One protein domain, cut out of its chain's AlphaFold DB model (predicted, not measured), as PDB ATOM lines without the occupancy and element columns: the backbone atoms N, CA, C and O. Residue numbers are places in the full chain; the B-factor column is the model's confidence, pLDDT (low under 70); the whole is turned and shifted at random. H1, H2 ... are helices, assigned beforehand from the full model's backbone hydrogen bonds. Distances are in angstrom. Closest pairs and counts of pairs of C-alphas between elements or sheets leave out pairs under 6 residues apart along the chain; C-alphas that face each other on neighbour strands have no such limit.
ATOM      1  N   GLU A  60      55.298 -39.486  52.266       85.31
ATOM      2  CA  GLU A  60      54.398 -40.645  52.250       85.31
ATOM      3  C   GLU A  60      53.548 -40.676  50.972       85.31
ATOM      4  O   GLU A  60      53.439 -41.718  50.317       85.31
ATOM      5  N   GLN A  61      53.014 -39.528  50.545       86.31
ATOM      6  CA  GLN A  61      52.228 -39.438  49.318       86.31
ATOM      7  C   GLN A  61      53.062 -39.773  48.072       86.31
ATOM      8  O   GLN A  61      52.579 -40.449  47.158       86.31
ATOM      9  N   LEU A  62      54.322 -39.335  48.019       87.00
ATOM     10  CA  LEU A  62      55.241 -39.694  46.937       87.00
ATOM     11  C   LEU A  62      55.542 -41.198  46.916       87.00
ATOM     12  O   LEU A  62      55.492 -41.802  45.843       87.00
ATOM     13  N   ALA A  63      55.797 -41.805  48.077       89.50
ATOM     14  CA  ALA A  63      56.049 -43.241  48.186       89.50
ATOM     15  C   ALA A  63      54.838 -44.069  47.718       89.50
ATOM     16  O   ALA A  63      54.983 -44.993  46.910       89.50
ATOM     17  N   ASN A  64      53.631 -43.681  48.142       89.38
ATOM     18  CA  ASN A  64      52.388 -44.316  47.705       89.38
ATOM     19  C   ASN A  64      52.184 -44.176  46.193       89.38
ATOM     20  O   ASN A  64      51.869 -45.152  45.512       89.38
ATOM     21  N   ASN A  65      52.442 -42.992  45.633       90.50
ATOM     22  CA  ASN A  65      52.359 -42.771  44.192       90.50
ATOM     23  C   ASN A  65      53.331 -43.654  43.400       90.50
ATOM     24  O   ASN A  65      52.933 -44.209  42.374       90.50
ATOM     25  N   SER A  66      54.581 -43.807  43.855       91.00
ATOM     26  CA  SER A  66      55.538 -44.704  43.194       91.00
ATOM     27  C   SER A  66      55.091 -46.163  43.248       91.00
ATOM     28  O   SER A  66      55.128 -46.846  42.227       91.00
ATOM     29  N   LEU A  67      54.580 -46.614  44.394       92.69
ATOM     30  CA  LEU A  67      54.099 -47.981  44.573       92.69
ATOM     31  C   LEU A  67      52.889 -48.280  43.677       92.69
ATOM     32  O   LEU A  67      52.822 -49.343  43.062       92.69
ATOM     33  N   LEU A  68      51.951 -47.339  43.541       92.44
ATOM     34  CA  LEU A  68      50.813 -47.496  42.631       92.44
ATOM     35  C   LEU A  68      51.258 -47.571  41.165       92.44
ATOM     36  O   LEU A  68      50.718 -48.374  40.407       92.44
ATOM     37  N   LEU A  69      52.259 -46.786  40.757       91.88
ATOM     38  CA  LEU A  69      52.821 -46.865  39.404       91.88
ATOM     39  C   LEU A  69      53.509 -48.211  39.143       91.88
ATOM     40  O   LEU A  69      53.330 -48.791  38.073       91.88
ATOM     41  N   GLU A  70      54.256 -48.739  40.112       93.06
ATOM     42  CA  GLU A  70      54.849 -50.077  40.015       93.06
ATOM     43  C   GLU A  70      53.774 -51.156  39.859       93.06
ATOM     44  O   GLU A  70      53.883 -52.017  38.983       93.06
ATOM     45  N   ARG A  71      52.688 -51.071  40.636       92.19
ATOM     46  CA  ARG A  71      51.540 -51.982  40.520       92.19
ATOM     47  C   ARG A  71      50.864 -51.896  39.154       92.19
ATOM     48  O   ARG A  71      50.567 -52.936  38.562       92.19
ATOM     49  N   LEU A  72      50.685 -50.693  38.604       92.25
ATOM     50  CA  LEU A  72      50.166 -50.515  37.243       92.25
ATOM     51  C   LEU A  72      51.059 -51.206  36.207       92.25
ATOM     52  O   LEU A  72      50.557 -51.960  35.374       92.25
ATOM     53  N   ASN A  73      52.374 -51.015  36.309       89.88
ATOM     54  CA  ASN A  73      53.345 -51.628  35.401       89.88
ATOM     55  C   ASN A  73      53.444 -53.153  35.566       89.88
ATOM     56  O   ASN A  73      53.803 -53.850  34.620       89.88
ATOM     57  N   SER A  74      53.108 -53.687  36.743       91.94
ATOM     58  CA  SER A  74      53.117 -55.130  37.021       91.94
ATOM     59  C   SER A  74      51.961 -55.909  36.373       91.94
ATOM     60  O   SER A  74      51.942 -57.137  36.437       91.94
ATOM     61  N   GLY A  75      50.988 -55.220  35.764       90.31
ATOM     62  CA  GLY A  75      49.796 -55.846  35.179       90.31
ATOM     63  C   GLY A  75      48.695 -56.168  36.197       90.31
ATOM     64  O   GLY A  75      47.708 -56.825  35.864       90.31
ATOM     65  N   GLU A  76      48.809 -55.688  37.440       92.69
ATOM     66  CA  GLU A  76      47.784 -55.882  38.475       92.69
ATOM     67  C   GLU A  76      46.428 -55.287  38.063       92.69
ATOM     68  O   GLU A  76      45.382 -55.898  38.298       92.69
ATOM     69  N   LEU A  77      46.445 -54.143  37.370       92.31
ATOM     70  CA  LEU A  77      45.240 -53.515  36.832       92.31
ATOM     71  C   LEU A  77      44.506 -54.446  35.866       92.31
ATOM     72  O   LEU A  77      43.298 -54.614  35.976       92.31
ATOM     73  N   GLU A  78      45.217 -55.081  34.940       91.44
ATOM     74  CA  GLU A  78      44.610 -55.975  33.955       91.44
ATOM     75  C   GLU A  78      43.932 -57.174  34.637       91.44
ATOM     76  O   GLU A  78      42.792 -57.522  34.320       91.44
ATOM     77  N   ASN A  79      44.590 -57.746  35.646       93.19
ATOM     78  CA  ASN A  79      44.028 -58.826  36.454       93.19
ATOM     79  C   ASN A  79      42.763 -58.386  37.199       93.19
ATOM     80  O   ASN A  79      41.773 -59.123  37.234       93.19
ATOM     81  N   LEU A  80      42.772 -57.180  37.770       93.88
ATOM     82  CA  LEU A  80      41.616 -56.584  38.431       93.88
ATOM     83  C   LEU A  80      40.460 -56.403  37.441       93.88
ATOM     84  O   LEU A  80      39.341 -56.842  37.720       93.88
ATOM     85  N   LEU A  81      40.729 -55.830  36.265       93.62
ATOM     86  CA  LEU A  81      39.731 -55.589  35.224       93.62
ATOM     87  C   LEU A  81      39.099 -56.894  34.721       93.62
ATOM     88  O   LEU A  81      37.873 -56.996  34.639       93.62
ATOM     89  N   LYS A  82      39.901 -57.932  34.464       93.44
ATOM     90  CA  LYS A  82      39.398 -59.253  34.055       93.44
ATOM     91  C   LYS A  82      38.564 -59.910  35.153       93.44
ATOM     92  O   LYS A  82      37.461 -60.389  34.891       93.44
ATOM     93  N   LYS A  83      39.055 -59.898  36.395       94.38
ATOM     94  CA  LYS A  83      38.419 -60.590  37.526       94.38
ATOM     95  C   LYS A  83      37.121 -59.929  37.988       94.38
ATOM     96  O   LYS A  83      36.182 -60.637  38.344       94.38
ATOM     97  N   LYS A  84      37.083 -58.596  38.051       93.44
ATOM     98  CA  LYS A  84      35.975 -57.832  38.650       93.44
ATOM     99  C   LYS A  84      35.033 -57.218  37.626       93.44
ATOM    100  O   LYS A  84      33.867 -57.027  37.941       93.44
ATOM    101  N   PHE A  85      35.507 -56.910  36.424       93.81
ATOM    102  CA  PHE A  85      34.721 -56.165  35.436       93.81
ATOM    103  C   PHE A  85      34.531 -56.906  34.112       93.81
ATOM    104  O   PHE A  85      33.923 -56.350  33.197       93.81
ATOM    105  N   LYS A  86      35.014 -58.157  34.021       92.44
ATOM    106  CA  LYS A  86      34.963 -58.993  32.813       92.44
ATOM    107  C   LYS A  86      35.445 -58.223  31.583       92.44
ATOM    108  O   LYS A  86      34.722 -58.097  30.599       92.44
ATOM    109  N   PHE A  87      36.645 -57.658  31.692       93.00
ATOM    110  CA  PHE A  87      37.280 -56.945  30.593       93.00
ATOM    111  C   PHE A  87      37.398 -57.831  29.353       93.00
ATOM    112  O   PHE A  87      37.950 -58.930  29.423       93.00
ATOM    113  N   ASP A  88      36.872 -57.332  28.239       91.12
ATOM    114  CA  ASP A  88      36.994 -57.961  26.934       91.12
ATOM    115  C   ASP A  88      38.214 -57.391  26.206       91.12
ATOM    116  O   ASP A  88      38.251 -56.213  25.850       91.12
ATOM    117  N   GLU A  89      39.216 -58.241  25.979       86.88
ATOM    118  CA  GLU A  89      40.463 -57.874  25.305       86.88
ATOM    119  C   GLU A  89      40.238 -57.437  23.851       86.88
ATOM    120  O   GLU A  89      41.001 -56.623  23.333       86.88
ATOM    121  N   LEU A  90      39.188 -57.945  23.192       87.31
ATOM    122  CA  LEU A  90      38.918 -57.654  21.784       87.31
ATOM    123  C   LEU A  90      38.306 -56.266  21.593       87.31
ATOM    124  O   LEU A  90      38.699 -55.529  20.690       87.31
ATOM    125  N   SER A  91      37.330 -55.909  22.427       86.75
ATOM    126  CA  SER A  91      36.657 -54.608  22.350       86.75
ATOM    127  C   SER A  91      37.314 -53.532  23.219       86.75
ATOM    128  O   SER A  91      37.084 -52.334  23.016       86.75
ATOM    129  N   GLY A  92      38.138 -53.935  24.189       89.94
ATOM    130  CA  GLY A  92      38.701 -53.048  25.199       89.94
ATOM    131  C   GLY A  92      37.635 -52.448  26.118       89.94
ATOM    132  O   GLY A  92      37.842 -51.350  26.642       89.94
ATOM    133  N   LEU A  93      36.486 -53.118  26.266       92.25
ATOM    134  CA  LEU A  93      35.336 -52.653  27.040       92.25
ATOM    135  C   LEU A  93      35.135 -53.479  28.314       92.25
ATOM    136  O   LEU A  93      35.465 -54.661  28.398       92.25
ATOM    137  N   LEU A  94      34.551 -52.824  29.311       93.00
ATOM    138  CA  LEU A  94      34.104 -53.401  30.571       93.00
ATOM    139  C   LEU A  94      32.602 -53.679  30.521       93.00
ATOM    140  O   LEU A  94      31.835 -52.917  29.921       93.00
ATOM    141  N   SER A  95      32.175 -54.744  31.202       91.44
ATOM    142  CA  SER A  95      30.757 -55.055  31.366       91.44
ATOM    143  C   SER A  95      30.090 -54.048  32.307       91.44
ATOM    144  O   SER A  95      30.493 -53.899  33.462       91.44
ATOM    145  N   THR A  96      29.045 -53.365  31.827       87.50
ATOM    146  CA  THR A  96      28.306 -52.358  32.607       87.50
ATOM    147  C   THR A  96      27.643 -52.959  33.846       87.50
ATOM    148  O   THR A  96      27.724 -52.365  34.920       87.50
ATOM    149  N   ASP A  97      27.059 -54.153  33.731       88.62
ATOM    150  CA  ASP A  97      26.374 -54.820  34.846       88.62
ATOM    151  C   ASP A  97      27.349 -55.167  35.980       88.62
ATOM    152  O   ASP A  97      27.067 -54.941  37.159       88.62
ATOM    153  N   GLU A  98      28.540 -55.663  35.626       90.88
ATOM    154  CA  GLU A  98      29.589 -55.972  36.600       90.88
ATOM    155  C   GLU A  98      30.194 -54.703  37.203       90.88
ATOM    156  O   GLU A  98      30.500 -54.684  38.394       90.88
ATOM    157  N   MET A  99      30.331 -53.622  36.425       89.62
ATOM    158  CA  MET A  99      30.749 -52.326  36.965       89.62
ATOM    159  C   MET A  99      29.772 -51.826  38.028       89.62
ATOM    160  O   MET A  99      30.200 -51.490  39.128       89.62
ATOM    161  N   VAL A 100      28.467 -51.838  37.750       88.94
ATOM    162  CA  VAL A 100      27.462 -51.369  38.716       88.94
ATOM    163  C   VAL A 100      27.479 -52.205  39.995       88.94
ATOM    164  O   VAL A 100      27.409 -51.661  41.096       88.94
ATOM    165  N   LYS A 101      27.632 -53.524  39.864       90.38
ATOM    166  CA  LYS A 101      27.610 -54.454  40.994       90.38
ATOM    167  C   LYS A 101      28.890 -54.437  41.834       90.38
ATOM    168  O   LYS A 101      28.818 -54.448  43.062       90.38
ATOM    169  N   ASN A 102      30.053 -54.459  41.186       92.50
ATOM    170  CA  ASN A 102      31.328 -54.732  41.854       92.50
ATOM    171  C   ASN A 102      32.080 -53.457  42.240       92.50
ATOM    172  O   ASN A 102      32.898 -53.506  43.155       92.50
ATOM    173  N   PHE A 103      31.807 -52.319  41.594       92.06
ATOM    174  CA  PHE A 103      32.506 -51.065  41.883       92.06
ATOM    175  C   PHE A 103      32.303 -50.564  43.325       92.06
ATOM    176  O   PHE A 103      33.297 -50.212  43.959       92.06
ATOM    177  N   PRO A 104      31.088 -50.597  43.913       89.62
ATOM    178  CA  PRO A 104      30.897 -50.244  45.325       89.62
ATOM    179  C   PRO A 104      31.579 -51.214  46.305       89.62
ATOM    180  O   PRO A 104      31.733 -50.892  47.478       89.62
ATOM    181  N   GLN A 105      31.964 -52.407  45.837       91.38
ATOM    182  CA  GLN A 105      32.592 -53.467  46.633       91.38
ATOM    183  C   GLN A 105      34.119 -53.515  46.470       91.38
ATOM    184  O   GLN A 105      34.758 -54.454  46.956       91.38
ATOM    185  N   LEU A 106      34.706 -52.561  45.741       92.62
ATOM    186  CA  LEU A 106      36.154 -52.470  45.585       92.62
ATOM    187  C   LEU A 106      36.818 -52.153  46.921       92.62
ATOM    188  O   LEU A 106      36.307 -51.368  47.722       92.62
ATOM    189  N   LYS A 107      37.995 -52.740  47.135       94.12
ATOM    190  CA  LYS A 107      38.869 -52.320  48.232       94.12
ATOM    191  C   LYS A 107      39.426 -50.926  47.951       94.12
ATOM    192  O   LYS A 107      39.524 -50.514  46.797       94.12
ATOM    193  N   GLU A 108      39.841 -50.232  49.005       91.44
ATOM    194  CA  GLU A 108      40.442 -48.901  48.887       91.44
ATOM    195  C   GLU A 108      41.679 -48.921  47.975       91.44
ATOM    196  O   GLU A 108      41.702 -48.188  46.991       91.44
ATOM    197  N   ASP A 109      42.596 -49.874  48.171       91.44
ATOM    198  CA  ASP A 109      43.766 -50.092  47.305       91.44
ATOM    199  C   ASP A 109      43.402 -50.298  45.820       91.44
ATOM    200  O   ASP A 109      44.057 -49.777  44.918       91.44
ATOM    201  N   GLU A 110      42.347 -51.075  45.547       93.44
ATOM    202  CA  GLU A 110      41.875 -51.370  44.187       93.44
ATOM    203  C   GLU A 110      41.288 -50.111  43.526       93.44
ATOM    204  O   GLU A 110      41.491 -49.854  42.336       93.44
ATOM    205  N   LEU A 111      40.567 -49.303  44.309       93.31
ATOM    206  CA  LEU A 111      40.003 -48.033  43.873       93.31
ATOM    207  C   LEU A 111      41.098 -46.987  43.620       93.31
ATOM    208  O   LEU A 111      41.015 -46.242  42.642       93.31
ATOM    209  N   GLU A 112      42.116 -46.921  44.475       93.12
ATOM    210  CA  GLU A 112      43.281 -46.057  44.282       93.12
ATOM    211  C   GLU A 112      44.052 -46.425  43.018       93.12
ATOM    212  O   GLU A 112      44.401 -45.536  42.240       93.12
ATOM    213  N   LEU A 113      44.229 -47.722  42.748       94.31
ATOM    214  CA  LEU A 113      44.861 -48.197  41.520       94.31
ATOM    215  C   LEU A 113      44.099 -47.728  40.268       94.31
ATOM    216  O   LEU A 113      44.709 -47.221  39.326       94.31
ATOM    217  N   LEU A 114      42.763 -47.829  40.267       93.94
ATOM    218  CA  LEU A 114      41.921 -47.335  39.167       93.94
ATOM    219  C   LEU A 114      41.996 -45.813  39.006       93.94
ATOM    220  O   LEU A 114      42.078 -45.310  37.883       93.94
ATOM    221  N   LYS A 115      41.984 -45.067  40.116       93.94
ATOM    222  CA  LYS A 115      42.149 -43.607  40.093       93.94
ATOM    223  C   LYS A 115      43.514 -43.221  39.536       93.94
ATOM    224  O   LYS A 115      43.583 -42.303  38.722       93.94
ATOM    225  N   LYS A 116      44.573 -43.943  39.918       94.12
ATOM    226  CA  LYS A 116      45.922 -43.696  39.413       94.12
ATOM    227  C   LYS A 116      46.030 -43.989  37.923       94.12
ATOM    228  O   LYS A 116      46.587 -43.174  37.194       94.12
ATOM    229  N   ALA A 117      45.441 -45.091  37.460       93.06
ATOM    230  CA  ALA A 117      45.363 -45.402  36.033       93.06
ATOM    231  C   ALA A 117      44.684 -44.265  35.252       93.06
ATOM    232  O   ALA A 117      45.195 -43.820  34.230       93.06
ATOM    233  N   ASN A 118      43.571 -43.740  35.769       93.62
ATOM    234  CA  ASN A 118      42.875 -42.608  35.162       93.62
ATOM    235  C   ASN A 118      43.717 -41.315  35.175       93.62
ATOM    236  O   ASN A 118      43.726 -40.568  34.202       93.62
ATOM    237  N   GLU A 119      44.452 -41.046  36.256       92.81
ATOM    238  CA  GLU A 119      45.330 -39.875  36.366       92.81
ATOM    239  C   GLU A 119      46.455 -39.889  35.321       92.81
ATOM    240  O   GLU A 119      46.711 -38.866  34.688       92.81
ATOM    241  N   VAL A 120      47.083 -41.049  35.099       91.38
ATOM    242  CA  VAL A 120      48.151 -41.222  34.097       91.38
ATOM    243  C   VAL A 120      47.648 -40.932  32.678       91.38
ATOM    244  O   VAL A 120      48.375 -40.377  31.855       91.38
ATOM    245  N   GLU A 121      46.393 -41.273  32.390       91.88
ATOM    246  CA  GLU A 121      45.791 -41.110  31.065       91.88
ATOM    247  C   GLU A 121      45.165 -39.723  30.838       91.88
ATOM    248  O   GLU A 121      45.051 -39.290  29.693       91.88
ATOM    249  N   ASN A 122      44.819 -38.983  31.899       88.06
ATOM    250  CA  ASN A 122      44.181 -37.659  31.807       88.06
ATOM    251  C   ASN A 122      45.014 -36.603  31.054       88.06
ATOM    252  O   ASN A 122      44.462 -35.595  30.618       88.06
ATOM    253  N   GLY A 123      46.328 -36.804  30.910       88.44
ATOM    254  CA  GLY A 123      47.206 -35.912  30.147       88.44
ATOM    255  C   GLY A 123      47.217 -36.152  28.632       88.44
ATOM    256  O   GLY A 123      47.812 -35.357  27.906       88.44
ATOM    257  N   LYS A 124      46.606 -37.239  28.147       93.62
ATOM    258  CA  LYS A 124      46.638 -37.641  26.731       93.62
ATOM    259  C   LYS A 124      45.457 -37.080  25.945       93.62
ATOM    260  O   LYS A 124      44.449 -36.653  26.509       93.62
ATOM    261  N   SER A 125      45.554 -37.112  24.614       95.38
ATOM    262  CA  SER A 125      44.407 -36.792  23.761       95.38
ATOM    263  C   SER A 125      43.291 -37.819  23.968       95.38
ATOM    264  O   SER A 125      43.551 -39.015  24.082       95.38
ATOM    265  N   TRP A 126      42.025 -37.392  23.939       93.56
ATOM    266  CA  TRP A 126      40.876 -38.289  24.139       93.56
ATOM    267  C   TRP A 126      40.837 -39.472  23.156       93.56
ATOM    268  O   TRP A 126      40.323 -40.544  23.476       93.56
ATOM    269  N   SER A 127      41.388 -39.302  21.953       94.69
ATOM    270  CA  SER A 127      41.515 -40.376  20.962       94.69
ATOM    271  C   SER A 127      42.498 -41.474  21.378       94.69
ATOM    272  O   SER A 127      42.328 -42.615  20.965       94.69
ATOM    273  N   GLU A 128      43.499 -41.138  22.191       95.06
ATOM    274  CA  GLU A 128      44.575 -42.035  22.632       95.06
ATOM    275  C   GLU A 128      44.216 -42.783  23.920       95.06
ATOM    276  O   GLU A 128      44.796 -43.827  24.211       95.06
ATOM    277  N   VAL A 129      43.246 -42.271  24.682       94.56
ATOM    278  CA  VAL A 129      42.801 -42.887  25.934       94.56
ATOM    279  C   VAL A 129      42.082 -44.220  25.650       94.56
ATOM    280  O   VAL A 129      41.122 -44.240  24.861       94.56
ATOM    281  N   PRO A 130      42.471 -45.328  26.315       94.00
ATOM    282  CA  PRO A 130      41.811 -46.626  26.169       94.00
ATOM    283  C   PRO A 130      40.320 -46.593  26.535       94.00
ATOM    284  O   PRO A 130      39.909 -45.908  27.470       94.00
ATOM    285  N   ASN A 131      39.496 -47.384  25.839       94.50
ATOM    286  CA  ASN A 131      38.039 -47.380  26.039       94.50
ATOM    287  C   ASN A 131      37.622 -47.735  27.474       94.50
ATOM    288  O   ASN A 131      36.762 -47.060  28.039       94.50
ATOM    289  N   PHE A 132      38.263 -48.727  28.096       94.19
ATOM    290  CA  PHE A 132      37.980 -49.075  29.489       94.19
ATOM    291  C   PHE A 132      38.279 -47.918  30.453       94.19
ATOM    292  O   PHE A 132      37.521 -47.714  31.396       94.19
ATOM    293  N   ILE A 133      39.325 -47.115  30.206       95.19
ATOM    294  CA  ILE A 133      39.631 -45.931  31.022       95.19
ATOM    295  C   ILE A 133      38.531 -44.891  30.861       95.19
ATOM    296  O   ILE A 133      38.064 -44.354  31.857       95.19
ATOM    297  N   LYS A 134      38.034 -44.672  29.639       94.69
ATOM    298  CA  LYS A 134      36.890 -43.775  29.400       94.69
ATOM    299  C   LYS A 134      35.657 -44.222  30.189       94.69
ATOM    300  O   LYS A 134      34.986 -43.394  30.802       94.69
ATOM    301  N   GLN A 135      35.375 -45.527  30.210       93.19
ATOM    302  CA  GLN A 135      34.274 -46.097  30.993       93.19
ATOM    303  C   GLN A 135      34.497 -45.928  32.501       93.19
ATOM    304  O   GLN A 135      33.579 -45.514  33.207       93.19
ATOM    305  N   VAL A 136      35.711 -46.190  32.995       93.62
ATOM    306  CA  VAL A 136      36.082 -45.996  34.405       93.62
ATOM    307  C   VAL A 136      35.981 -44.524  34.798       93.62
ATOM    308  O   VAL A 136      35.403 -44.222  35.834       93.62
ATOM    309  N   GLN A 137      36.464 -43.597  33.974       94.50
ATOM    310  CA  GLN A 137      36.395 -42.155  34.211       94.50
ATOM    311  C   GLN A 137      34.950 -41.655  34.253       94.50
ATOM    312  O   GLN A 137      34.576 -40.886  35.146       94.50
ATOM    313  N   PHE A 138      34.123 -42.125  33.315       91.94
ATOM    314  CA  PHE A 138      32.692 -41.859  33.322       91.94
ATOM    315  C   PHE A 138      32.050 -42.386  34.607       91.94
ATOM    316  O   PHE A 138      31.342 -41.643  35.284       91.94
ATOM    317  N   TYR A 139      32.334 -43.633  34.987       92.06
ATOM    318  CA  TYR A 139      31.728 -44.246  36.163       92.06
ATOM    319  C   TYR A 139      32.222 -43.628  37.473       92.06
ATOM    320  O   TYR A 139      31.411 -43.387  38.355       92.06
ATOM    321  N   LEU A 140      33.503 -43.271  37.586       92.38
ATOM    322  CA  LEU A 140      34.050 -42.502  38.707       92.38
ATOM    323  C   LEU A 140      33.338 -41.153  38.856       92.38
ATOM    324  O   LEU A 140      33.091 -40.701  39.967       92.38
ATOM    325  N   SER A 141      32.984 -40.502  37.754       90.06
ATOM    326  CA  SER A 141      32.372 -39.172  37.811       90.06
ATOM    327  C   SER A 141      30.857 -39.228  38.028       90.06
ATOM    328  O   SER A 141      30.292 -38.409  38.758       90.06
ATOM    329  N   PHE A 142      30.186 -40.189  37.392       88.50
ATOM    330  CA  PHE A 142      28.731 -40.196  37.244       88.50
ATOM    331  C   PHE A 142      28.052 -41.507  37.628       88.50
ATOM    332  O   PHE A 142      26.828 -41.522  37.637       88.50
ATOM    333  N   GLY A 143      28.792 -42.572  37.942       90.06
ATOM    334  CA  GLY A 143      28.254 -43.909  38.202       90.06
ATOM    335  C   GLY A 143      27.393 -44.017  39.461       90.06
ATOM    336  O   GLY A 143      27.333 -43.100  40.282       90.06
ATOM    337  N   SER A 144      26.738 -45.169  39.625       89.25
ATOM    338  CA  SER A 144      25.857 -45.470  40.764       89.25
ATOM    339  C   SER A 144      26.665 -45.854  42.005       89.25
ATOM    340  O   SER A 144      26.678 -47.014  42.412       89.25
ATOM    341  N   TYR A 145      27.393 -44.908  42.593       88.06
ATOM    342  CA  TYR A 145      28.126 -45.143  43.836       88.06
ATOM    343  C   TYR A 145      28.238 -43.868  44.683       88.06
ATOM    344  O   TYR A 145      28.028 -42.749  44.200       88.06
ATOM    345  N   GLY A 146      28.544 -44.030  45.974       86.25
ATOM    346  CA  GLY A 146      28.692 -42.916  46.914       86.25
ATOM    347  C   GLY A 146      27.416 -42.062  46.992       86.25
ATOM    348  O   GLY A 146      26.341 -42.600  47.249       86.25
ATOM    349  N   PRO A 147      27.467 -40.741  46.727       82.50
ATOM    350  CA  PRO A 147      26.270 -39.900  46.718       82.50
ATOM    351  C   PRO A 147      25.243 -40.290  45.655       82.50
ATOM    352  O   PRO A 147      24.122 -39.791  45.694       82.50
ATOM    353  N   ARG A 148      25.623 -41.078  44.646       85.50
ATOM    354  CA  ARG A 148      24.744 -41.529  43.563       85.50
ATOM    355  C   ARG A 148      24.293 -42.979  43.722       85.50
ATOM    356  O   ARG A 148      23.797 -43.560  42.764       85.50
ATOM    357  N   ASP A 149      24.474 -43.555  44.904       85.69
ATOM    358  CA  ASP A 149      24.101 -44.939  45.152       85.69
ATOM    359  C   ASP A 149      22.606 -45.204  44.886       85.69
ATOM    360  O   ASP A 149      21.739 -44.368  45.177       85.69
TER     361      ASP A 149
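What this domain is: This is residues 60 to 149 of the 246 residues of an uncharacterized protein of Torulaspora sp. CBS 2947 (UniProt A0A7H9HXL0). Helix H4 stands in the middle, with H1 and H5 crossing it on different sides, while H2 reaches from near H1 to a corner with H3 at the far end. The printed part has 90 residues with five named helices, H1 to H5, and no named strand: all helix, compact, radius of gyration of the C-alphas 12.9 A, spans 35 by 29 by 23 A.

How they stand to each other: H1, residues 60 to 73, touches H4, residues 108 to 121, with residues 68 to 72 alone, about perpendicular at 77 degrees; their closest C-alphas, Leu 68 and Leu 113, are 6.1 A apart. H2, residues 76 to 85, touches H3, residues 96 to 105, closest at C-alphas 85 and 98, 5.3 A. H2 only just touches H4, with 3 pairs of C-alphas within 8 A, closest at C-alphas 77 and 113, 7.1 A. H5, residues 131 to 142, touches H4 at a steep tilt of 64 degrees, closest at C-alphas 133 and 118, 6.2 A. Every O i to N i+4 pair is within hydrogen-bond range in H1, H2, H4 and H5; in H3, 4 of 6.

Where its parts are: H1, 20.1 A long, begins at C-alpha 60 (54.398, -40.645, 52.250); H4 spans 20.2 A; H5, 16.2 A, ends at C-alpha 142 (28.731, -40.196, 37.244).

The domain as a whole: The farthest C-alphas, Glu 60 and Leu 90, are 38.2 A apart. The printed part has no cut, no link is long, and no printed residue is under 70 in pLDDT.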